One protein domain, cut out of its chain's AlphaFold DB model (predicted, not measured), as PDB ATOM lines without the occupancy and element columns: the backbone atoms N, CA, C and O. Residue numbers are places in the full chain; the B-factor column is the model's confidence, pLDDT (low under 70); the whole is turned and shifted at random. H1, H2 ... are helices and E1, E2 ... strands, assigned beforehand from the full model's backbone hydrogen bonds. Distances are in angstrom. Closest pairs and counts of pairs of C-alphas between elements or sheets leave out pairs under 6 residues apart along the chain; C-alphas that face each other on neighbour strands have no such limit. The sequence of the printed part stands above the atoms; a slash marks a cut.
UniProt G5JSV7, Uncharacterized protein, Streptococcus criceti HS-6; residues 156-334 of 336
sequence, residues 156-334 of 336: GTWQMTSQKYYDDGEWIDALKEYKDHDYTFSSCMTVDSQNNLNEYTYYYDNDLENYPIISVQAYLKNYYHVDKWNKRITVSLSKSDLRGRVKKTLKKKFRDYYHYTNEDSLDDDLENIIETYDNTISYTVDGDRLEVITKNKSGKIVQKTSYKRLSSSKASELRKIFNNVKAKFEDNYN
ATOM      1  N   GLY A 156     215.973 151.538 134.673       97.00
ATOM      2  CA  GLY A 156     216.019 150.955 136.014       97.00
ATOM      3  C   GLY A 156     216.366 149.467 136.024       97.00
ATOM      4  O   GLY A 156     217.010 148.944 135.121       97.00
ATOM      5  N   THR A 157     215.983 148.776 137.100       98.00
ATOM      6  CA  THR A 157     216.155 147.323 137.261       98.00
ATOM      7  C   THR A 157     214.797 146.685 137.525       98.00
ATOM      8  O   THR A 157     214.048 147.168 138.375       98.00
ATOM      9  N   TRP A 158     214.497 145.605 136.811       98.25
ATOM     10  CA  TRP A 158     213.208 144.921 136.834       98.25
ATOM     11  C   TRP A 158     213.421 143.431 137.076       98.25
ATOM     12  O   TRP A 158     214.218 142.810 136.380       98.25
ATOM     13  N   GLN A 159     212.719 142.855 138.046       97.56
ATOM     14  CA  GLN A 159     212.762 141.422 138.340       97.56
ATOM     15  C   GLN A 159     211.560 140.728 137.708       97.56
ATOM     16  O   GLN A 159     210.445 141.237 137.812       97.56
ATOM     17  N   MET A 160     211.775 139.582 137.068       97.75
ATOM     18  CA  MET A 160     210.695 138.801 136.471       97.75
ATOM     19  C   MET A 160     209.795 138.214 137.563       97.75
ATOM     20  O   MET A 160     210.282 137.695 138.565       97.75
ATOM     21  N   THR A 161     208.482 138.315 137.374       97.19
ATOM     22  CA  THR A 161     207.457 137.807 138.300       97.19
ATOM     23  C   THR A 161     206.534 136.777 137.657       97.19
ATOM     24  O   THR A 161     205.878 136.032 138.377       97.19
ATOM     25  N   SER A 162     206.457 136.730 136.324       97.19
ATOM     26  CA  SER A 162     205.853 135.618 135.586       97.19
ATOM     27  C   SER A 162     206.448 135.519 134.183       97.19
ATOM     28  O   SER A 162     206.870 136.526 133.616       97.19
ATOM     29  N   GLN A 163     206.455 134.316 133.617       97.38
ATOM     30  CA  GLN A 163     206.766 134.064 132.215       97.38
ATOM     31  C   GLN A 163     205.868 132.934 131.737       97.38
ATOM     32  O   GLN A 163     205.812 131.874 132.358       97.38
ATOM     33  N   LYS A 164     205.179 133.173 130.626       97.56
ATOM     34  CA  LYS A 164     204.449 132.147 129.894       97.56
ATOM     35  C   LYS A 164     204.932 132.108 128.466       97.56
ATOM     36  O   LYS A 164     205.023 133.161 127.830       97.56
ATOM     37  N   TYR A 165     205.202 130.915 127.966       95.75
ATOM     38  CA  TYR A 165     205.555 130.680 126.574       95.75
ATOM     39  C   TYR A 165     204.530 129.746 125.931       95.75
ATOM     40  O   TYR A 165     203.768 129.072 126.624       95.75
ATOM     41  N   TYR A 166     204.439 129.804 124.607       93.31
ATOM     42  CA  TYR A 166     203.529 128.977 123.828       93.31
ATOM     43  C   TYR A 166     204.316 127.857 123.159       93.31
ATOM     44  O   TYR A 166     205.171 128.146 122.319       93.31
ATOM     45  N   ASP A 167     204.007 126.616 123.516       91.56
ATOM     46  CA  ASP A 167     204.642 125.410 122.984       91.56
ATOM     47  C   ASP A 167     203.598 124.298 122.790       91.56
ATOM     48  O   ASP A 167     202.556 124.316 123.440       91.56
ATOM     49  N   ASP A 168     203.826 123.422 121.810       90.62
ATOM     50  CA  ASP A 168     202.945 122.338 121.314       90.62
ATOM     51  C   ASP A 168     201.412 122.570 121.378       90.62
ATOM     52  O   ASP A 168     200.605 121.669 121.599       90.62
ATOM     53  N   GLY A 169     200.972 123.812 121.157       91.75
ATOM     54  CA  GLY A 169     199.554 124.179 121.138       91.75
ATOM     55  C   GLY A 169     199.012 124.813 122.426       91.75
ATOM     56  O   GLY A 169     197.911 125.377 122.387       91.75
ATOM     57  N   GLU A 170     199.769 124.803 123.524       95.94
ATOM     58  CA  GLU A 170     199.349 125.265 124.849       95.94
ATOM     59  C   GLU A 170     200.217 126.392 125.443       95.94
ATOM     60  O   GLU A 170     201.233 126.804 124.889       95.94
ATOM     61  N   TRP A 171     199.749 126.977 126.553       96.81
ATOM     62  CA  TRP A 171     200.449 128.043 127.279       96.81
ATOM     63  C   TRP A 171     201.095 127.483 128.541       96.81
ATOM     64  O   TRP A 171     200.414 127.263 129.544       96.81
ATOM     65  N   ILE A 172     202.412 127.336 128.493       96.69
ATOM     66  CA  ILE A 172     203.231 126.817 129.582       96.69
ATOM     67  C   ILE A 172     203.619 127.960 130.535       96.69
ATOM     68  O   ILE A 172     203.808 129.101 130.108       96.69
ATOM     69  N   ASP A 173     203.690 127.682 131.840       96.62
ATOM     70  CA  ASP A 173     204.053 128.640 132.894       96.62
ATOM     71  C   ASP A 173     205.433 128.282 133.463       96.62
ATOM     72  O   ASP A 173     205.549 127.444 134.356       96.62
ATOM     73  N   ALA A 174     206.482 128.912 132.927       93.88
ATOM     74  CA  ALA A 174     207.868 128.512 133.172       93.88
ATOM     75  C   ALA A 174     208.249 128.565 134.663       93.88
ATOM     76  O   ALA A 174     208.937 127.688 135.172       93.88
ATOM     77  N   LEU A 175     207.769 129.573 135.407       94.06
ATOM     78  CA  LEU A 175     208.057 129.682 136.845       94.06
ATOM     79  C   LEU A 175     207.358 128.582 137.652       94.06
ATOM     80  O   LEU A 175     207.863 128.195 138.707       94.06
ATOM     81  N   LYS A 176     206.209 128.087 137.177       94.38
ATOM     82  CA  LYS A 176     205.554 126.923 137.772       94.38
ATOM     83  C   LYS A 176     206.353 125.655 137.490       94.38
ATOM     84  O   LYS A 176     206.575 124.904 138.426       94.38
ATOM     85  N   GLU A 177     206.821 125.444 136.262       93.06
ATOM     86  CA  GLU A 177     207.651 124.278 135.921       93.06
ATOM     87  C   GLU A 177     208.945 124.234 136.727       93.06
ATOM     88  O   GLU A 177     209.219 123.220 137.364       93.06
ATOM     89  N   TYR A 178     209.695 125.342 136.790       91.81
ATOM     90  CA  TYR A 178     210.898 125.409 137.622       91.81
ATOM     91  C   TYR A 178     210.590 125.030 139.073       91.81
ATOM     92  O   TYR A 178     211.277 124.196 139.648       91.81
ATOM     93  N   LYS A 179     209.506 125.562 139.648       91.75
ATOM     94  CA  LYS A 179     209.096 125.220 141.012       91.75
ATOM     95  C   LYS A 179     208.665 123.755 141.170       91.75
ATOM     96  O   LYS A 179     208.994 123.142 142.181       91.75
ATOM     97  N   ASP A 180     207.908 123.209 140.222       94.25
ATOM     98  CA  ASP A 180     207.400 121.832 140.273       94.25
ATOM     99  C   ASP A 180     208.537 120.798 140.102       94.25
ATOM    100  O   ASP A 180     208.407 119.667 140.568       94.25
ATOM    101  N   HIS A 181     209.665 121.204 139.507       91.56
ATOM    102  CA  HIS A 181     210.916 120.442 139.407       91.56
ATOM    103  C   HIS A 181     211.960 120.767 140.499       91.56
ATOM    104  O   HIS A 181     213.098 120.330 140.388       91.56
ATOM    105  N   ASP A 182     211.598 121.529 141.538       92.88
ATOM    106  CA  ASP A 182     212.506 121.994 142.605       92.88
ATOM    107  C   ASP A 182     213.762 122.752 142.104       92.88
ATOM    108  O   ASP A 182     214.831 122.739 142.714       92.88
ATOM    109  N   TYR A 183     213.622 123.480 140.991       92.88
ATOM    110  CA  TYR A 183     214.608 124.444 140.511       92.88
ATOM    111  C   TYR A 183     214.413 125.810 141.176       92.88
ATOM    112  O   TYR A 183     213.342 126.423 141.099       92.88
ATOM    113  N   THR A 184     215.493 126.378 141.714       91.94
ATOM    114  CA  THR A 184     215.538 127.821 141.966       91.94
ATOM    115  C   THR A 184     215.850 128.545 140.663       91.94
ATOM    116  O   THR A 184     216.924 128.377 140.090       91.94
ATOM    117  N   PHE A 185     214.938 129.409 140.222       93.00
ATOM    118  CA  PHE A 185     215.088 130.247 139.033       93.00
ATOM    119  C   PHE A 185     215.029 131.738 139.400       93.00
ATOM    120  O   PHE A 185     214.197 132.161 140.207       93.00
ATOM    121  N   SER A 186     215.867 132.569 138.771       92.94
ATOM    122  CA  SER A 186     215.806 134.027 138.907       92.94
ATOM    123  C   SER A 186     216.200 134.731 137.613       92.94
ATOM    124  O   SER A 186     217.266 134.473 137.053       92.94
ATOM    125  N   SER A 187     215.366 135.675 137.170       94.38
ATOM    126  CA  SER A 187     215.657 136.550 136.032       94.38
ATOM    127  C   SER A 187     215.403 138.016 136.371       94.38
ATOM    128  O   SER A 187     214.414 138.368 137.026       94.38
ATOM    129  N   CYS A 188     216.297 138.889 135.919       94.88
ATOM    130  CA  CYS A 188     216.104 140.328 135.940       94.88
ATOM    131  C   CYS A 188     216.669 140.987 134.680       94.88
ATOM    132  O   CYS A 188     217.593 140.479 134.048       94.88
ATOM    133  N   MET A 189     216.135 142.156 134.343       95.62
ATOM    134  CA  MET A 189     216.710 143.036 133.331       95.62
ATOM    135  C   MET A 189     217.149 144.359 133.959       95.62
ATOM    136  O   MET A 189     216.562 144.845 134.932       95.62
ATOM    137  N   THR A 190     218.157 144.985 133.361       96.06
ATOM    138  CA  THR A 190     218.507 146.384 133.615       96.06
ATOM    139  C   THR A 190     218.449 147.171 132.322       96.06
ATOM    140  O   THR A 190     219.053 146.751 131.334       96.06
ATOM    141  N   VAL A 191     217.799 148.330 132.360       97.44
ATOM    142  CA  VAL A 191     217.813 149.320 131.281       97.44
ATOM    143  C   VAL A 191     218.577 150.538 131.785       97.44
ATOM    144  O   VAL A 191     218.235 151.076 132.840       97.44
ATOM    145  N   ASP A 192     219.625 150.942 131.068       95.69
ATOM    146  CA  ASP A 192     220.417 152.132 131.400       95.69
ATOM    147  C   ASP A 192     219.861 153.419 130.753       95.69
ATOM    148  O   ASP A 192     218.911 153.393 129.967       95.69
ATOM    149  N   SER A 193     220.463 154.564 131.080       94.62
ATOM    150  CA  SER A 193     220.092 155.878 130.533       94.62
ATOM    151  C   SER A 193     220.428 156.054 129.045       94.62
ATOM    152  O   SER A 193     219.961 156.999 128.409       94.62
ATOM    153  N   GLN A 194     221.206 155.134 128.466       95.12
ATOM    154  CA  GLN A 194     221.446 155.013 127.025       95.12
ATOM    155  C   GLN A 194     220.449 154.042 126.366       95.12
ATOM    156  O   GLN A 194     220.603 153.711 125.192       95.12
ATOM    157  N   ASN A 195     219.420 153.607 127.103       96.25
ATOM    158  CA  ASN A 195     218.401 152.639 126.709       96.25
ATOM    159  C   ASN A 195     218.950 151.239 126.364       96.25
ATOM    160  O   ASN A 195     218.227 150.449 125.755       96.25
ATOM    161  N   ASN A 196     220.187 150.893 126.738       96.44
ATOM    162  CA  ASN A 196     220.683 149.528 126.569       96.44
ATOM    163  C   ASN A 196     219.980 148.618 127.573       96.44
ATOM    164  O   ASN A 196     220.003 148.885 128.778       96.44
ATOM    165  N   LEU A 197     219.406 147.522 127.085       95.88
ATOM    166  CA  LEU A 197     218.821 146.479 127.918       95.88
ATOM    167  C   LEU A 197     219.828 145.331 128.058       95.88
ATOM    168  O   LEU A 197     220.412 144.864 127.079       95.88
ATOM    169  N   ASN A 198     220.048 144.902 129.297       93.50
ATOM    170  CA  ASN A 198     220.860 143.740 129.644       93.50
ATOM    171  C   ASN A 198     220.032 142.807 130.525       93.50
ATOM    172  O   ASN A 198     219.406 143.273 131.477       93.50
ATOM    173  N   GLU A 199     220.058 141.512 130.225       91.50
ATOM    174  CA  GLU A 199     219.348 140.481 130.982       91.50
ATOM    175  C   GLU A 199     220.331 139.640 131.799       91.50
ATOM    176  O   GLU A 199     221.462 139.373 131.384       91.50
ATOM    177  N   TYR A 200     219.883 139.234 132.979       90.75
ATOM    178  CA  TYR A 200     220.609 138.392 133.910       90.75
ATOM    179  C   TYR A 200     219.652 137.297 134.362       90.75
ATOM    180  O   TYR A 200     218.684 137.571 135.068       90.75
ATOM    181  N   THR A 201     219.923 136.064 133.949       91.88
ATOM    182  CA  THR A 201     219.105 134.895 134.284       91.88
ATOM    183  C   THR A 201     220.018 133.783 134.777       91.88
ATOM    184  O   THR A 201     221.020 133.484 134.124       91.88
ATOM    185  N   TYR A 202     219.671 133.186 135.915       92.81
ATOM    186  CA  TYR A 202     220.265 131.942 136.395       92.81
ATOM    187  C   TYR A 202     219.185 130.969 136.853       92.81
ATOM    188  O   TYR A 202     218.092 131.378 137.256       92.81
ATOM    189  N   TYR A 203     219.539 129.690 136.864       93.31
ATOM    190  CA  TYR A 203     218.811 128.669 137.604       93.31
ATOM    191  C   TYR A 203     219.776 127.637 138.196       93.31
ATOM    192  O   TYR A 203     220.930 127.549 137.773       93.31
ATOM    193  N   TYR A 204     219.317 126.876 139.183       92.00
ATOM    194  CA  TYR A 204     219.989 125.680 139.684       92.00
ATOM    195  C   TYR A 204     218.969 124.671 140.190       92.00
ATOM    196  O   TYR A 204     217.897 125.051 140.662       92.00
ATOM    197  N   ASP A 205     219.333 123.396 140.096       91.31
ATOM    198  CA  ASP A 205     218.690 122.312 140.838       91.31
ATOM    199  C   ASP A 205     218.930 122.532 142.331       91.31
ATOM    200  O   ASP A 205     220.059 122.854 142.711       91.31
ATOM    201  N   ASN A 206     217.914 122.395 143.182       87.69
ATOM    202  CA  ASN A 206     218.119 122.542 144.622       87.69
ATOM    203  C   ASN A 206     218.993 121.403 145.191       87.69
ATOM    204  O   ASN A 206     219.764 121.659 146.119       87.69
ATOM    205  N   ASP A 207     219.013 120.214 144.568       89.94
ATOM    206  CA  ASP A 207     219.986 119.151 144.885       89.94
ATOM    207  C   ASP A 207     221.421 119.509 144.432       89.94
ATOM    208  O   ASP A 207     222.403 118.939 144.920       89.94
ATOM    209  N   LEU A 208     221.574 120.486 143.527       87.06
ATOM    210  CA  LEU A 208     222.850 120.970 142.987       87.06
ATOM    211  C   LEU A 208     223.022 122.492 143.161       87.06
ATOM    212  O   LEU A 208     223.595 123.141 142.287       87.06
ATOM    213  N   GLU A 209     222.600 123.081 144.292       82.75
ATOM    214  CA  GLU A 209     222.647 124.544 144.549       82.75
ATOM    215  C   GLU A 209     224.021 125.186 144.253       82.75
ATOM    216  O   GLU A 209     224.137 126.352 143.862       82.75
ATOM    217  N   ASN A 210     225.104 124.424 144.424       86.00
ATOM    218  CA  ASN A 210     226.456 124.901 144.151       86.00
ATOM    219  C   ASN A 210     226.833 124.956 142.665       86.00
ATOM    220  O   ASN A 210     227.864 125.553 142.366       86.00
ATOM    221  N   TYR A 211     226.006 124.429 141.758       88.19
ATOM    222  CA  TYR A 211     226.206 124.356 140.307       88.19
ATOM    223  C   TYR A 211     225.148 125.170 139.530       88.19
ATOM    224  O   TYR A 211     224.334 124.608 138.798       88.19
ATOM    225  N   PRO A 212     225.135 126.510 139.668       92.50
ATOM    226  CA  PRO A 212     224.211 127.354 138.924       92.50
ATOM    227  C   PRO A 212     224.542 127.395 137.439       92.50
ATOM    228  O   PRO A 212     225.707 127.508 137.074       92.50
ATOM    229  N   ILE A 213     223.509 127.407 136.600       89.75
ATOM    230  CA  ILE A 213     223.598 127.613 135.154       89.75
ATOM    231  C   ILE A 213     223.217 129.057 134.821       89.75
ATOM    232  O   ILE A 213     222.254 129.605 135.362       89.75
ATOM    233  N   ILE A 214     223.966 129.680 133.908       89.94
ATOM    234  CA  ILE A 214     223.706 131.032 133.398       89.94
ATOM    235  C   ILE A 214     223.686 131.008 131.871       89.94
ATOM    236  O   ILE A 214     224.599 130.482 131.237       89.94
ATOM    237  N   SER A 215     222.680 131.654 131.276       83.62
ATOM    238  CA  SER A 215     222.590 131.800 129.820       83.62
ATOM    239  C   SER A 215     223.770 132.592 129.242       83.62
ATOM    240  O   SER A 215     224.171 133.634 129.773       83.62
ATOM    241  N   VAL A 216     224.253 132.166 128.072       85.31
ATOM    242  CA  VAL A 216     225.249 132.874 127.248       85.31
ATOM    243  C   VAL A 216     224.872 134.348 127.027       85.31
ATOM    244  O   VAL A 216     225.756 135.206 126.961       85.31
ATOM    245  N   GLN A 217     223.574 134.678 127.000       85.81
ATOM    246  CA  GLN A 217     223.072 136.048 126.849       85.81
ATOM    247  C   GLN A 217     223.584 137.011 127.939       85.81
ATOM    248  O   GLN A 217     223.889 138.163 127.629       85.81
ATOM    249  N   ALA A 218     223.826 136.539 129.170       88.00
ATOM    250  CA  ALA A 218     224.382 137.353 130.262       88.00
ATOM    251  C   ALA A 218     225.814 137.876 129.983       88.00
ATOM    252  O   ALA A 218     226.310 138.783 130.661       88.00
ATOM    253  N   TYR A 219     226.491 137.322 128.971       89.31
ATOM    254  CA  TYR A 219     227.810 137.750 128.498       89.31
ATOM    255  C   TYR A 219     227.739 138.699 127.290       89.31
ATOM    256  O   TYR A 219     228.739 139.332 126.939       89.31
ATOM    257  N   LEU A 220     226.570 138.839 126.662       89.31
ATOM    258  CA  LEU A 220     226.347 139.635 125.456       89.31
ATOM    259  C   LEU A 220     225.864 141.043 125.816       89.31
ATOM    260  O   LEU A 220     224.734 141.418 125.546       89.31
ATOM    261  N   LYS A 221     226.727 141.863 126.419       88.81
ATOM    262  CA  LYS A 221     226.304 143.198 126.875       88.81
ATOM    263  C   LYS A 221     225.820 144.110 125.739       88.81
ATOM    264  O   LYS A 221     226.426 144.155 124.662       88.81
ATOM    265  N   ASN A 222     224.782 144.889 126.044       88.94
ATOM    266  CA  ASN A 222     224.218 145.973 125.232       88.94
ATOM    267  C   ASN A 222     223.825 145.547 123.801       88.94
ATOM    268  O   ASN A 222     224.026 146.300 122.847       88.94
ATOM    269  N   TYR A 223     223.310 144.323 123.634       89.62
ATOM    270  CA  TYR A 223     222.794 143.852 122.342       89.62
ATOM    271  C   TYR A 223     221.296 144.111 122.143       89.62
ATOM    272  O   TYR A 223     220.854 144.103 120.998       89.62
ATOM    273  N   TYR A 224     220.551 144.404 123.213       94.25
ATOM    274  CA  TYR A 224     219.196 144.943 123.145       94.25
ATOM    275  C   TYR A 224     219.176 146.453 123.413       94.25
ATOM    276  O   TYR A 224     219.954 146.969 124.222       94.25
ATOM    277  N   HIS A 225     218.230 147.144 122.782       95.50
ATOM    278  CA  HIS A 225     217.943 148.560 122.972       95.50
ATOM    279  C   HIS A 225     216.441 148.792 123.175       95.50
ATOM    280  O   HIS A 225     215.605 148.111 122.579       95.50
ATOM    281  N   VAL A 226     216.097 149.773 124.005       97.31
ATOM    282  CA  VAL A 226     214.713 150.162 124.297       97.31
ATOM    283  C   VAL A 226     214.299 151.347 123.426       97.31
ATOM    284  O   VAL A 226     214.712 152.487 123.634       97.31
ATOM    285  N   ASP A 227     213.408 151.083 122.477       96.38
ATOM    286  CA  ASP A 227     212.710 152.091 121.684       96.38
ATOM    287  C   ASP A 227     211.521 152.629 122.500       96.38
ATOM    288  O   ASP A 227     210.396 152.125 122.405       96.38
ATOM    289  N   LYS A 228     211.785 153.654 123.326       95.25
ATOM    290  CA  LYS A 228     210.782 154.320 124.184       95.25
ATOM    291  C   LYS A 228     209.590 154.853 123.382       95.25
ATOM    292  O   LYS A 228     208.457 154.792 123.854       95.25
ATOM    293  N   TRP A 229     209.825 155.326 122.155       93.69
ATOM    294  CA  TRP A 229     208.784 155.904 121.306       93.69
ATOM    295  C   TRP A 229     207.794 154.853 120.793       93.69
ATOM    296  O   TRP A 229     206.581 155.048 120.869       93.69
ATOM    297  N   ASN A 230     208.284 153.728 120.274       94.19
ATOM    298  CA  ASN A 230     207.419 152.664 119.759       94.19
ATOM    299  C   ASN A 230     207.075 151.599 120.814       94.19
ATOM    300  O   ASN A 230     206.330 150.673 120.505       94.19
ATOM    301  N   LYS A 231     207.607 151.729 122.036       96.38
ATOM    302  CA  LYS A 231     207.493 150.768 123.147       96.38
ATOM    303  C   LYS A 231     207.904 149.354 122.720       96.38
ATOM    304  O   LYS A 231     207.177 148.374 122.896       96.38
ATOM    305  N   ARG A 232     209.090 149.271 122.106       97.06
ATOM    306  CA  ARG A 232     209.709 148.030 121.615       97.06
ATOM    307  C   ARG A 232     211.078 147.792 122.234       97.06
ATOM    308  O   ARG A 232     211.786 148.734 122.577       97.06
ATOM    309  N   ILE A 233     211.449 146.521 122.314       96.81
ATOM    310  CA  ILE A 233     212.824 146.090 122.566       96.81
ATOM    311  C   ILE A 233     213.354 145.577 121.227       96.81
ATOM    312  O   ILE A 233     212.719 144.742 120.582       96.81
ATOM    313  N   THR A 234     214.474 146.122 120.766       93.62
ATOM    314  CA  THR A 234     215.076 145.797 119.466       93.62
ATOM    315  C   THR A 234     216.512 145.334 119.645       93.62
ATOM    316  O   THR A 234     217.164 145.675 120.629       93.62
ATOM    317  N   VAL A 235     217.024 144.549 118.697       91.81
ATOM    318  CA  VAL A 235     218.439 144.165 118.692       91.81
ATOM    319  C   VAL A 235     219.267 145.305 118.092       91.81
ATOM    320  O   VAL A 235     218.985 145.766 116.988       91.81
ATOM    321  N   SER A 236     220.286 145.765 118.818       87.88
ATOM    322  CA  SER A 236     221.145 146.911 118.469       87.88
ATOM    323  C   SER A 236     222.146 146.622 117.344       87.88
ATOM    324  O   SER A 236     222.751 147.539 116.793       87.88
ATOM    325  N   LEU A 237     222.401 145.342 117.073       89.69
ATOM    326  CA  LEU A 237     223.399 144.852 116.121       89.69
ATOM    327  C   LEU A 237     222.736 144.423 114.803       89.69
ATOM    328  O   LEU A 237     221.519 144.285 114.723       89.69
ATOM    329  N   SER A 238     223.535 144.169 113.763       91.19
ATOM    330  CA  SER A 238     223.062 143.393 112.609       91.19
ATOM    331  C   SER A 238     223.034 141.892 112.938       91.19
ATOM    332  O   SER A 238     223.788 141.428 113.802       91.19
ATOM    333  N   LYS A 239     222.218 141.094 112.223       91.94
ATOM    334  CA  LYS A 239     222.136 139.625 112.423       91.94
ATOM    335  C   LYS A 239     223.512 138.955 112.276       91.94
ATOM    336  O   LYS A 239     223.854 138.066 113.054       91.94
ATOM    337  N   SER A 240     224.349 139.453 111.360       91.88
ATOM    338  CA  SER A 240     225.755 139.054 111.199       91.88
ATOM    339  C   SER A 240     226.654 139.460 112.372       91.88
ATOM    340  O   SER A 240     227.452 138.639 112.824       91.88
ATOM    341  N   ASP A 241     226.520 140.680 112.899       93.25
ATOM    342  CA  ASP A 241     227.355 141.160 114.009       93.25
ATOM    343  C   ASP A 241     227.001 140.468 115.327       93.25
ATOM    344  O   ASP A 241     227.903 140.126 116.098       93.25
ATOM    345  N   LEU A 242     225.710 140.204 115.580       91.94
ATOM    346  CA  LEU A 242     225.304 139.397 116.730       91.94
ATOM    347  C   LEU A 242     225.842 137.971 116.586       91.94
ATOM    348  O   LEU A 242     226.504 137.504 117.508       91.94
ATOM    349  N   ARG A 243     225.669 137.317 115.427       92.44
ATOM    350  CA  ARG A 243     226.208 135.964 115.178       92.44
ATOM    351  C   ARG A 243     227.723 135.914 115.392       92.44
ATOM    352  O   ARG A 243     228.221 135.008 116.058       92.44
ATOM    353  N   GLY A 244     228.457 136.913 114.898       92.50
ATOM    354  CA  GLY A 244     229.896 137.050 115.127       92.50
ATOM    355  C   GLY A 244     230.258 137.250 116.604       92.50
ATOM    356  O   GLY A 244     231.199 136.625 117.098       92.50
ATOM    357  N   ARG A 245     229.498 138.075 117.339       92.31
ATOM    358  CA  ARG A 245     229.694 138.305 118.779       92.31
ATOM    359  C   ARG A 245     229.395 137.047 119.601       92.31
ATOM    360  O   ARG A 245     230.217 136.705 120.443       92.31
ATOM    361  N   VAL A 246     228.296 136.341 119.328       90.88
ATOM    362  CA  VAL A 246     227.928 135.075 119.986       90.88
ATOM    363  C   VAL A 246     229.007 134.020 119.745       90.88
ATOM    364  O   VAL A 246     229.611 133.557 120.712       90.88
ATOM    365  N   LYS A 247     229.367 133.731 118.479       89.94
ATOM    366  CA  LYS A 247     230.439 132.766 118.155       89.94
ATOM    367  C   LYS A 247     231.769 133.125 118.830       89.94
ATOM    368  O   LYS A 247     232.478 132.233 119.288       89.94
ATOM    369  N   LYS A 248     232.113 134.415 118.939       91.00
ATOM    370  CA  LYS A 248     233.321 134.875 119.651       91.00
ATOM    371  C   LYS A 248     233.229 134.671 121.167       91.00
ATOM    372  O   LYS A 248     234.226 134.281 121.769       91.00
ATOM    373  N   THR A 249     232.078 134.941 121.781       90.81
ATOM    374  CA  THR A 249     231.841 134.723 123.218       90.81
ATOM    375  C   THR A 249     231.934 133.242 123.562       90.81
ATOM    376  O   THR A 249     232.711 132.890 124.445       90.81
ATOM    377  N   LEU A 250     231.234 132.386 122.815       87.44
ATOM    378  CA  LEU A 250     231.271 130.934 122.979       87.44
ATOM    379  C   LEU A 250     232.705 130.395 122.852       87.44
ATOM    380  O   LEU A 250     233.258 129.873 123.817       87.44
ATOM    381  N   LYS A 251     233.371 130.638 121.710       85.50
ATOM    382  CA  LYS A 251     234.732 130.131 121.440       85.50
ATOM    383  C   LYS A 251     235.826 130.689 122.350       85.50
ATOM    384  O   LYS A 251     236.890 130.081 122.434       85.50
ATOM    385  N   LYS A 252     235.628 131.860 122.968       88.31
ATOM    386  CA  LYS A 252     236.622 132.452 123.876       88.31
ATOM    387  C   LYS A 252     236.364 132.090 125.334       88.31
ATOM    388  O   LYS A 252     237.316 131.731 126.015       88.31
ATOM    389  N   LYS A 253     235.126 132.260 125.806       87.62
ATOM    390  CA  LYS A 253     234.795 132.157 127.231       87.62
ATOM    391  C   LYS A 253     234.346 130.761 127.618       87.62
ATOM    392  O   LYS A 253     234.774 130.274 128.647       87.62
ATOM    393  N   PHE A 254     233.530 130.119 126.787       86.88
ATOM    394  CA  PHE A 254     232.922 128.820 127.077       86.88
ATOM    395  C   PHE A 254     233.634 127.653 126.372       86.88
ATOM    396  O   PHE A 254     233.080 126.562 126.282       86.88
ATOM    397  N   ARG A 255     234.852 127.865 125.851       82.69
ATOM    398  CA  ARG A 255     235.598 126.856 125.080       82.69
ATOM    399  C   ARG A 255     235.683 125.520 125.813       82.69
ATOM    400  O   ARG A 255     235.486 124.489 125.188       82.69
ATOM    401  N   ASP A 256     235.979 125.563 127.109       82.25
ATOM    402  CA  ASP A 256     236.249 124.365 127.904       82.25
ATOM    403  C   ASP A 256     234.948 123.736 128.437       82.25
ATOM    404  O   ASP A 256     234.864 122.516 128.539       82.25
ATOM    405  N   TYR A 257     233.898 124.543 128.645       80.94
ATOM    406  CA  TYR A 257     232.530 124.081 128.916       80.94
ATOM    407  C   TYR A 257     231.966 123.260 127.741       80.94
ATOM    408  O   TYR A 257     231.631 122.089 127.914       80.94
ATOM    409  N   TYR A 258     231.970 123.818 126.523       73.94
ATOM    410  CA  TYR A 258     231.525 123.111 125.310       73.94
ATOM    411  C   TYR A 258     232.616 122.222 124.672       73.94
ATOM    412  O   TYR A 258     232.480 121.817 123.523       73.94
ATOM    413  N   HIS A 259     233.710 121.901 125.376       67.56
ATOM    414  CA  HIS A 259     234.640 120.852 124.923       67.56
ATOM    415  C   HIS A 259     234.088 119.448 125.248       67.56
ATOM    416  O   HIS A 259     234.469 118.460 124.617       67.56
ATOM    417  N   TYR A 260     233.201 119.349 126.243       53.56
ATOM    418  CA  TYR A 260     232.607 118.087 126.699       53.56
ATOM    419  C   TYR A 260     231.189 117.848 126.163       53.56
ATOM    420  O   TYR A 260     230.697 116.723 126.232       53.56
ATOM    421  N   THR A 261     230.544 118.877 125.611       56.06
ATOM    422  CA  THR A 261     229.292 118.765 124.853       56.06
ATOM    423  C   THR A 261     229.601 118.837 123.355       56.06
ATOM    424  O   THR A 261     230.572 119.473 122.949       56.06
ATOM    425  N   ASN A 262     228.814 118.167 122.508       58.94
ATOM    426  CA  ASN A 262     229.067 118.147 121.059       58.94
ATOM    427  C   ASN A 262     229.010 119.560 120.448       58.94
ATOM    428  O   ASN A 262     228.244 120.400 120.926       58.94
ATOM    429  N   GLU A 263     229.737 119.797 119.344       61.59
ATOM    430  CA  GLU A 263     229.717 121.089 118.626       61.59
ATOM    431  C   GLU A 263     228.294 121.543 118.250       61.59
ATOM    432  O   GLU A 263     228.037 122.744 118.232       61.59
ATOM    433  N   ASP A 264     227.358 120.609 118.051       63.72
ATOM    434  CA  ASP A 264     225.934 120.878 117.808       63.72
ATOM    435  C   ASP A 264     225.332 121.835 118.863       63.72
ATOM    436  O   ASP A 264     224.679 122.818 118.518       63.72
ATOM    437  N   SER A 265     225.668 121.639 120.147       66.94
ATOM    438  CA  SER A 265     225.169 122.469 121.259       66.94
ATOM    439  C   SER A 265     225.607 123.941 121.190       66.94
ATOM    440  O   SER A 265     224.927 124.816 121.724       66.94
ATOM    441  N   LEU A 266     226.715 124.241 120.499       71.44
ATOM    442  CA  LEU A 266     227.180 125.612 120.260       71.44
ATOM    443  C   LEU A 266     226.389 126.318 119.158       71.44
ATOM    444  O   LEU A 266     226.229 127.542 119.210       71.44
ATOM    445  N   ASP A 267     225.970 125.576 118.131       76.94
ATOM    446  CA  ASP A 267     225.166 126.126 117.042       76.94
ATOM    447  C   ASP A 267     223.675 126.208 117.453       76.94
ATOM    448  O   ASP A 267     223.026 127.179 117.069       76.94
ATOM    449  N   ASP A 268     223.171 125.337 118.338       79.75
ATOM    450  CA  ASP A 268     221.838 125.473 118.961       79.75
ATOM    451  C   ASP A 268     221.719 126.761 119.803       79.75
ATOM    452  O   ASP A 268     220.841 127.594 119.561       79.75
ATOM    453  N   ASP A 269     222.636 126.988 120.756       79.94
ATOM    454  CA  ASP A 269     222.667 128.223 121.566       79.94
ATOM    455  C   ASP A 269     222.833 129.482 120.700       79.94
ATOM    456  O   ASP A 269     222.321 130.561 121.022       79.94
ATOM    457  N   LEU A 270     223.545 129.361 119.578       86.25
ATOM    458  CA  LEU A 270     223.648 130.438 118.611       86.25
ATOM    459  C   LEU A 270     222.321 130.707 117.908       86.25
ATOM    460  O   LEU A 270     221.918 131.870 117.859       86.25
ATOM    461  N   GLU A 271     221.690 129.697 117.308       87.06
ATOM    462  CA  GLU A 271     220.456 129.910 116.557       87.06
ATOM    463  C   GLU A 271     219.345 130.402 117.488       87.06
ATOM    464  O   GLU A 271     218.729 131.411 117.159       87.06
ATOM    465  N   ASN A 272     219.212 129.866 118.706       84.81
ATOM    466  CA  ASN A 272     218.281 130.370 119.729       84.81
ATOM    467  C   ASN A 272     218.432 131.886 119.998       84.81
ATOM    468  O   ASN A 272     217.445 132.615 120.108       84.81
ATOM    469  N   ILE A 273     219.666 132.404 120.064       86.12
ATOM    470  CA  ILE A 273     219.934 133.847 120.243       86.12
ATOM    471  C   ILE A 273     219.694 134.643 118.943       86.12
ATOM    472  O   ILE A 273     219.415 135.844 118.967       86.12
ATOM    473  N   ILE A 274     219.819 134.004 117.783       89.75
ATOM    474  CA  ILE A 274     219.676 134.622 116.459       89.75
ATOM    475  C   ILE A 274     218.218 134.608 115.963       89.75
ATOM    476  O   ILE A 274     217.830 135.494 115.192       89.75
ATOM    477  N   GLU A 275     217.379 133.704 116.467       86.69
ATOM    478  CA  GLU A 275     215.923 133.684 116.286       86.69
ATOM    479  C   GLU A 275     215.228 134.903 116.904       86.69
ATOM    480  O   GLU A 275     214.135 135.277 116.478       86.69
ATOM    481  N   THR A 276     215.877 135.625 117.823       84.25
ATOM    482  CA  THR A 276     215.419 136.941 118.295       84.25
ATOM    483  C   THR A 276     215.088 137.906 117.144       84.25
ATOM    484  O   THR A 276     214.155 138.694 117.272       84.25
ATOM    485  N   TYR A 277     215.782 137.834 115.998       87.00
ATOM    486  CA  TYR A 277     215.480 138.672 114.823       87.00
ATOM    487  C   TYR A 277     214.185 138.302 114.095       87.00
ATOM    488  O   TYR A 277     213.626 139.137 113.385       87.00
ATOM    489  N   ASP A 278     213.716 137.066 114.248       89.00
ATOM    490  CA  ASP A 278     212.455 136.591 113.680       89.00
ATOM    491  C   ASP A 278     211.265 136.957 114.600       89.00
ATOM    492  O   ASP A 278     210.108 136.691 114.265       89.00
ATOM    493  N   ASN A 279     211.538 137.601 115.743       93.00
ATOM    494  CA  ASN A 279     210.567 138.012 116.747       93.00
ATOM    495  C   ASN A 279     210.389 139.544 116.815       93.00
ATOM    496  O   ASN A 279     211.313 140.328 116.621       93.00
ATOM    497  N   THR A 280     209.180 139.986 117.162       96.00
ATOM    498  CA  THR A 280     208.877 141.366 117.568       96.00
ATOM    499  C   THR A 280     208.641 141.401 119.071       96.00
ATOM    500  O   THR A 280     207.680 140.799 119.554       96.00
ATOM    501  N   ILE A 281     209.480 142.136 119.801       97.38
ATOM    502  CA  ILE A 281     209.350 142.324 121.249       97.38
ATOM    503  C   ILE A 281     208.767 143.717 121.517       97.38
ATOM    504  O   ILE A 281     209.311 144.743 121.102       97.38
ATOM    505  N   SER A 282     207.633 143.749 122.208       97.81
ATOM    506  CA  SER A 282     206.893 144.966 122.569       97.81
ATOM    507  C   SER A 282     206.588 144.976 124.060       97.81
ATOM    508  O   SER A 282     206.527 143.909 124.668       97.81
ATOM    509  N   TYR A 283     206.397 146.151 124.656       98.19
ATOM    510  CA  TYR A 283     206.128 146.250 126.088       98.19
ATOM    511  C   TYR A 283     205.086 147.308 126.455       98.19
ATOM    512  O   TYR A 283     204.845 148.276 125.731       98.19
ATOM    513  N   THR A 284     204.493 147.141 127.634       96.69
ATOM    514  CA  THR A 284     203.677 148.156 128.305       96.69
ATOM    515  C   THR A 284     204.143 148.316 129.742       96.69
ATOM    516  O   THR A 284     204.349 147.319 130.431       96.69
ATOM    517  N   VAL A 285     204.279 149.559 130.199       96.12
ATOM    518  CA  VAL A 285     204.657 149.897 131.575       96.12
ATOM    519  C   VAL A 285     203.511 150.634 132.267       96.12
ATOM    520  O   VAL A 285     202.858 151.477 131.655       96.12
ATOM    521  N   ASP A 286     203.274 150.286 133.529       92.62
ATOM    522  CA  ASP A 286     202.286 150.887 134.424       92.62
ATOM    523  C   ASP A 286     202.872 150.912 135.845       92.62
ATOM    524  O   ASP A 286     202.936 149.888 136.529       92.62
ATOM    525  N   GLY A 287     203.392 152.073 136.257       93.12
ATOM    526  CA  GLY A 287     204.041 152.267 137.557       93.12
ATOM    527  C   GLY A 287     205.253 151.351 137.792       93.12
ATOM    528  O   GLY A 287     206.317 151.516 137.183       93.12
ATOM    529  N   ASP A 288     205.103 150.405 138.725       96.88
ATOM    530  CA  ASP A 288     206.109 149.394 139.061       96.88
ATOM    531  C   ASP A 288     205.946 148.075 138.283       96.88
ATOM    532  O   ASP A 288     206.727 147.153 138.516       96.88
ATOM    533  N   ARG A 289     204.996 147.984 137.342       97.88
ATOM    534  CA  ARG A 289     204.728 146.797 136.516       97.88
ATOM    535  C   ARG A 289     205.151 147.011 135.063       97.88
ATOM    536  O   ARG A 289     204.845 148.040 134.461       97.88
ATOM    537  N   LEU A 290     205.825 146.018 134.495       98.56
ATOM    538  CA  LEU A 290     206.239 145.967 133.094       98.56
ATOM    539  C   LEU A 290     205.789 144.635 132.496       98.56
ATOM    540  O   LEU A 290     206.213 143.581 132.956       98.56
ATOM    541  N   GLU A 291     204.958 144.686 131.460       98.38
ATOM    542  CA  GLU A 291     204.564 143.515 130.676       98.38
ATOM    543  C   GLU A 291     205.304 143.539 129.340       98.38
ATOM    544  O   GLU A 291     205.255 144.543 128.623       98.38
ATOM    545  N   VAL A 292     205.965 142.438 128.993       98.50
ATOM    546  CA  VAL A 292     206.668 142.228 127.725       98.50
ATOM    547  C   VAL A 292     205.950 141.137 126.936       98.50
ATOM    548  O   VAL A 292     205.592 140.089 127.471       98.50
ATOM    549  N   ILE A 293     205.729 141.390 125.649       98.12
ATOM    550  CA  ILE A 293     205.056 140.487 124.718       98.12
ATOM    551  C   ILE A 293     205.987 140.235 123.536       98.12
ATOM    552  O   ILE A 293     206.305 141.165 122.784       98.12
ATOM    553  N   THR A 294     206.350 138.967 123.340       97.50
ATOM    554  CA  THR A 294     207.099 138.492 122.172       97.50
ATOM    555  C   THR A 294     206.129 137.888 121.167       97.50
ATOM    556  O   THR A 294     205.340 136.996 121.496       97.50
ATOM    557  N   LYS A 295     206.189 138.367 119.926       96.69
ATOM    558  CA  LYS A 295     205.456 137.822 118.781       96.69
ATOM    559  C   LYS A 295     206.428 137.219 117.781       96.69
ATOM    560  O   LYS A 295     207.433 137.854 117.486       96.69
ATOM    561  N   ASN A 296     206.103 136.062 117.216       94.44
ATOM    562  CA  ASN A 296     206.900 135.465 116.143       94.44
ATOM    563  C   ASN A 296     206.676 136.176 114.794       94.44
ATOM    564  O   ASN A 296     205.800 137.035 114.666       94.44
ATOM    565  N   LYS A 297     207.412 135.760 113.756       92.19
ATOM    566  CA  LYS A 297     207.317 136.287 112.379       92.19
ATOM    567  C   LYS A 297     205.920 136.266 111.742       92.19
ATOM    568  O   LYS A 297     205.684 137.000 110.790       92.19
ATOM    569  N   SER A 298     204.987 135.457 112.257       93.19
ATOM    570  CA  SER A 298     203.581 135.440 111.812       93.19
ATOM    571  C   SER A 298     202.675 136.424 112.573       93.19
ATOM    572  O   SER A 298     201.480 136.500 112.305       93.19
ATOM    573  N   GLY A 299     203.219 137.163 113.546       93.88
ATOM    574  CA  GLY A 299     202.488 138.093 114.412       93.88
ATOM    575  C   GLY A 299     201.788 137.440 115.611       93.88
ATOM    576  O   GLY A 299     201.246 138.159 116.455       93.88
ATOM    577  N   LYS A 300     201.818 136.104 115.727       95.19
ATOM    578  CA  LYS A 300     201.270 135.368 116.878       95.19
ATOM    579  C   LYS A 300     202.110 135.620 118.126       95.19
ATOM    580  O   LYS A 300     203.336 135.579 118.058       95.19
ATOM    581  N   ILE A 301     201.452 135.851 119.262       96.56
ATOM    582  CA  ILE A 301     202.119 135.981 120.563       96.56
ATOM    583  C   ILE A 301     202.631 134.601 120.986       96.56
ATOM    584  O   ILE A 301     201.829 133.678 121.102       96.56
ATOM    585  N   VAL A 302     203.937 134.491 121.222       96.06
ATOM    586  CA  VAL A 302     204.624 133.254 121.638       96.06
ATOM    587  C   VAL A 302     205.208 133.336 123.045       96.06
ATOM    588  O   VAL A 302     205.455 132.305 123.654       96.06
ATOM    589  N   GLN A 303     205.377 134.541 123.599       97.25
ATOM    590  CA  GLN A 303     205.758 134.724 124.999       97.25
ATOM    591  C   GLN A 303     205.054 135.938 125.608       97.25
ATOM    592  O   GLN A 303     204.843 136.955 124.938       97.25
ATOM    593  N   LYS A 304     204.724 135.832 126.894       98.25
ATOM    594  CA  LYS A 304     204.258 136.916 127.760       98.25
ATOM    595  C   LYS A 304     205.078 136.877 129.043       98.25
ATOM    596  O   LYS A 304     205.136 135.832 129.686       98.25
ATOM    597  N   THR A 305     205.678 137.996 129.420       98.25
ATOM    598  CA  THR A 305     206.569 138.065 130.579       98.25
ATOM    599  C   THR A 305     206.253 139.295 131.415       98.25
ATOM    600  O   THR A 305     206.287 140.413 130.901       98.25
ATOM    601  N   SER A 306     205.970 139.098 132.698       98.44
ATOM    602  CA  SER A 306     205.686 140.176 133.647       98.44
ATOM    603  C   SER A 306     206.906 140.441 134.518       98.44
ATOM    604  O   SER A 306     207.535 139.504 135.013       98.44
ATOM    605  N   TYR A 307     207.202 141.713 134.765       98.50
ATOM    606  CA  TYR A 307     208.283 142.149 135.637       98.50
ATOM    607  C   TYR A 307     207.811 143.211 136.631       98.50
ATOM    608  O   TYR A 307     206.923 144.020 136.345       98.50
ATOM    609  N   LYS A 308     208.493 143.261 137.776       98.38
ATOM    610  CA  LYS A 308     208.329 144.278 138.811       98.38
ATOM    611  C   LYS A 308     209.578 145.151 138.951       98.38
ATOM    612  O   LYS A 308     210.694 144.640 139.059       98.38
ATOM    613  N   ARG A 309     209.393 146.472 138.993       98.12
ATOM    614  CA  ARG A 309     210.456 147.465 139.210       98.12
ATOM    615  C   ARG A 309     211.047 147.294 140.609       98.12
ATOM    616  O   ARG A 309     210.321 147.261 141.603       98.12
ATOM    617  N   LEU A 310     212.371 147.223 140.704       97.69
ATOM    618  CA  LEU A 310     213.080 147.170 141.980       97.69
ATOM    619  C   LEU A 310     213.486 148.563 142.461       97.69
ATOM    620  O   LEU A 310     213.840 149.439 141.673       97.69
ATOM    621  N   SER A 311     213.506 148.745 143.784       97.12
ATOM    622  CA  SER A 311     214.174 149.892 144.403       97.12
ATOM    623  C   SER A 311     215.695 149.762 144.275       97.12
ATOM    624  O   SER A 311     216.226 148.654 144.191       97.12
ATOM    625  N   SER A 312     216.419 150.883 144.332       95.19
ATOM    626  CA  SER A 312     217.885 150.909 144.194       95.19
ATOM    627  C   SER A 312     218.614 149.994 145.190       95.19
ATOM    628  O   SER A 312     219.642 149.413 144.849       95.19
ATOM    629  N   SER A 313     218.061 149.819 146.398       96.88
ATOM    630  CA  SER A 313     218.583 148.885 147.406       96.88
ATOM    631  C   SER A 313     218.459 147.425 146.943       96.88
ATOM    632  O   SER A 313     219.471 146.738 146.813       96.88
ATOM    633  N   LYS A 314     217.245 146.988 146.570       96.75
ATOM    634  CA  LYS A 314     216.990 145.624 146.071       96.75
ATOM    635  C   LYS A 314     217.748 145.330 144.776       96.75
ATOM    636  O   LYS A 314     218.273 144.239 144.602       96.75
ATOM    637  N   ALA A 315     217.864 146.313 143.883       95.75
ATOM    638  CA  ALA A 315     218.662 146.194 142.665       95.75
ATOM    639  C   ALA A 315     220.164 146.010 142.960       95.75
ATOM    640  O   ALA A 315     220.836 145.243 142.275       95.75
ATOM    641  N   SER A 316     220.699 146.686 143.985       95.12
ATOM    642  CA  SER A 316     222.094 146.532 144.426       95.12
ATOM    643  C   SER A 316     222.351 145.155 145.045       95.12
ATOM    644  O   SER A 316     223.331 144.498 144.701       95.12
ATOM    645  N   GLU A 317     221.448 144.691 145.910       95.31
ATOM    646  CA  GLU A 317     221.476 143.348 146.497       95.31
ATOM    647  C   GLU A 317     221.428 142.258 145.419       95.31
ATOM    648  O   GLU A 317     222.321 141.413 145.350       95.31
ATOM    649  N   LEU A 318     220.466 142.346 144.499       91.75
ATOM    650  CA  LEU A 318     220.307 141.395 143.405       91.75
ATOM    651  C   LEU A 318     221.552 141.336 142.502       91.75
ATOM    652  O   LEU A 318     221.998 140.250 142.144       91.75
ATOM    653  N   ARG A 319     222.186 142.478 142.195       91.62
ATOM    654  CA  ARG A 319     223.464 142.513 141.452       91.62
ATOM    655  C   ARG A 319     224.605 141.809 142.193       91.62
ATOM    656  O   ARG A 319     225.438 141.184 141.540       91.62
ATOM    657  N   LYS A 320     224.661 141.878 143.529       95.12
ATOM    658  CA  LYS A 320     225.653 141.120 144.320       95.12
ATOM    659  C   LYS A 320     225.405 139.616 144.219       95.12
ATOM    660  O   LYS A 320     226.365 138.875 144.033       95.12
ATOM    661  N   ILE A 321     224.139 139.189 144.284       93.19
ATOM    662  CA  ILE A 321     223.744 137.785 144.096       93.19
ATOM    663  C   ILE A 321     224.161 137.311 142.701       93.19
ATOM    664  O   ILE A 321     224.944 136.371 142.605       93.19
ATOM    665  N   PHE A 322     223.756 138.005 141.631       92.69
ATOM    666  CA  PHE A 322     224.146 137.649 140.258       92.69
ATOM    667  C   PHE A 322     225.663 137.583 140.061       92.69
ATOM    668  O   PHE A 322     226.140 136.657 139.416       92.69
ATOM    669  N   ASN A 323     226.438 138.512 140.630       93.94
ATOM    670  CA  ASN A 323     227.900 138.469 140.529       93.94
ATOM    671  C   ASN A 323     228.509 137.253 141.253       93.94
ATOM    672  O   ASN A 323     229.464 136.675 140.745       93.94
ATOM    673  N   ASN A 324     227.960 136.849 142.405       94.75
ATOM    674  CA  ASN A 324     228.394 135.654 143.139       94.75
ATOM    675  C   ASN A 324     228.025 134.370 142.374       94.75
ATOM    676  O   ASN A 324     228.895 133.559 142.076       94.75
ATOM    677  N   VAL A 325     226.761 134.239 141.960       94.25
ATOM    678  CA  VAL A 325     226.273 133.109 141.150       94.25
ATOM    679  C   VAL A 325     227.070 132.984 139.846       94.25
ATOM    680  O   VAL A 325     227.456 131.884 139.461       94.25
ATOM    681  N   LYS A 326     227.397 134.110 139.203       93.81
ATOM    682  CA  LYS A 326     228.233 134.139 138.001       93.81
ATOM    683  C   LYS A 326     229.680 133.734 138.262       93.81
ATOM    684  O   LYS A 326     230.221 132.992 137.455       93.81
ATOM    685  N   ALA A 327     230.279 134.153 139.376       94.19
ATOM    686  CA  ALA A 327     231.609 133.688 139.759       94.19
ATOM    687  C   ALA A 327     231.627 132.171 140.031       94.19
ATOM    688  O   ALA A 327     232.522 131.493 139.540       94.19
ATOM    689  N   LYS A 328     230.610 131.625 140.723       94.12
ATOM    690  CA  LYS A 328     230.449 130.169 140.910       94.12
ATOM    691  C   LYS A 328     230.321 129.425 139.576       94.12
ATOM    692  O   LYS A 328     231.007 128.434 139.365       94.12
ATOM    693  N   PHE A 329     229.469 129.909 138.669       92.88
ATOM    694  CA  PHE A 329     229.325 129.339 137.324       92.88
ATOM    695  C   PHE A 329     230.648 129.384 136.543       92.88
ATOM    696  O   PHE A 329     231.036 128.394 135.931       92.88
ATOM    697  N   GLU A 330     231.373 130.504 136.592       93.31
ATOM    698  CA  GLU A 330     232.655 130.637 135.894       93.31
ATOM    699  C   GLU A 330     233.741 129.694 136.437       93.31
ATOM    700  O   GLU A 330     234.493 129.131 135.643       93.31
ATOM    701  N   ASP A 331     233.774 129.469 137.753       93.19
ATOM    702  CA  ASP A 331     234.708 128.555 138.423       93.19
ATOM    703  C   ASP A 331     234.370 127.077 138.140       93.19
ATOM    704  O   ASP A 331     235.194 126.337 137.602       93.19
ATOM    705  N   ASN A 332     233.121 126.659 138.388       90.88
ATOM    706  CA  ASN A 332     232.668 125.271 138.220       90.88
ATOM    707  C   ASN A 332     232.825 124.730 136.791       90.88
ATOM    708  O   ASN A 332     233.029 123.530 136.599       90.88
ATOM    709  N   TYR A 333     232.665 125.600 135.791       87.19
ATOM    710  CA  TYR A 333     232.584 125.225 134.379       87.19
ATOM    711  C   TYR A 333     233.772 125.726 133.540       87.19
ATOM    712  O   TYR A 333     233.745 125.610 132.316       87.19
ATOM    713  N   ASN A 334     234.829 126.245 134.183       88.25
ATOM    714  CA  ASN A 334     236.043 126.771 133.542       88.25
ATOM    715  C   ASN A 334     235.751 127.824 132.450       88.25
ATOM    716  O   ASN A 334     236.212 127.721 131.311       88.25
TER     717      ASN A 334
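Overview. This is residues 156 to 334 of the 336 residues of an uncharacterized protein of Streptococcus criceti HS-6 (UniProt G5JSV7). A closed, uneven barrel of eight antiparallel strands makes the core, with E5 and E6 its short strands; the long helix H5 crosses the outside over E1, E3 and E4, and the helical hairpin of H3 and H4 reaches the barrel through H4. H2 packs on E4, and E2 extends the sheet beside the far part of E1, next to H1. The printed part has 179 residues, with five named helices and nine named strands, in the order E1 E2 H1 E3 E4 H2 E5 E6 H3 H4 E7 E8 E9 H5. The class is mixed, helices and strands; the whole is compact, with a radius of gyration of the C-alphas of 16.5 A, and rounded, spanning 43 by 38 by 37 A.

Along the chain. E1, residues 156 to 167, begins at C-alpha 156 (216.019, 150.955, 136.014), bends by 61 degrees at residue 161 and measures 30.9 A. E2 is 170 to 173, H1 174 to 180, E3 183 to 191 at 26.7 A, E4 196 to 205 at 30.8 A and H2 216 to 219. E5 is 224 to 227, E6 232 to 235, H3 239 to 253 at 20.9 A and H4 264 to 278 at 21.1 A. E7 is 280 to 286, E8 289 to 295 and E9 301 to 309. H5, residues 312 to 332, measures 30.2 A and ends at C-alpha 332 (232.668, 125.271, 138.220).

Arrangement. Round the ring run E1, E3, E4, E5, E6, E7, E8, E9 and back to E1. Within hydrogen-bond range are, for instance, N 158 and O 189 for E1 and E3, 2.9 A, N 197 and O 224 for E4 and E5, 3.0 A, N 233 and O 281 for E6 and E7, 3.0 A, and N 164 and O 304 for E1 and E9, 2.8 A. E7, E8 and E9 form a meander, each strand the antiparallel neighbour of the one before. H5 is on the barrel, outside it, at a height of 8.9 A over the sheet; its closest C-alphas to E4 are Phe 322 and Tyr 200, 7.3 A. H3 and H4 touch as a hairpin at a shallow tilt of 31 degrees, opposite ways, closest at the C-alphas of Val 246 and Leu 270, 6.5 A. H1, H3 and H5 have every O i to N i+4 pair within hydrogen-bond range, H4 8 of 11, and H2 is too short for one.

Size, cuts and confidence. The C-alphas of Tyr 260 and Gly 287, the two farthest apart, are 45.8 A apart. The printed part has no cut and no long link. Residues 260 to 265 stand free, and residues 259 to 265 are under 70 in pLDDT.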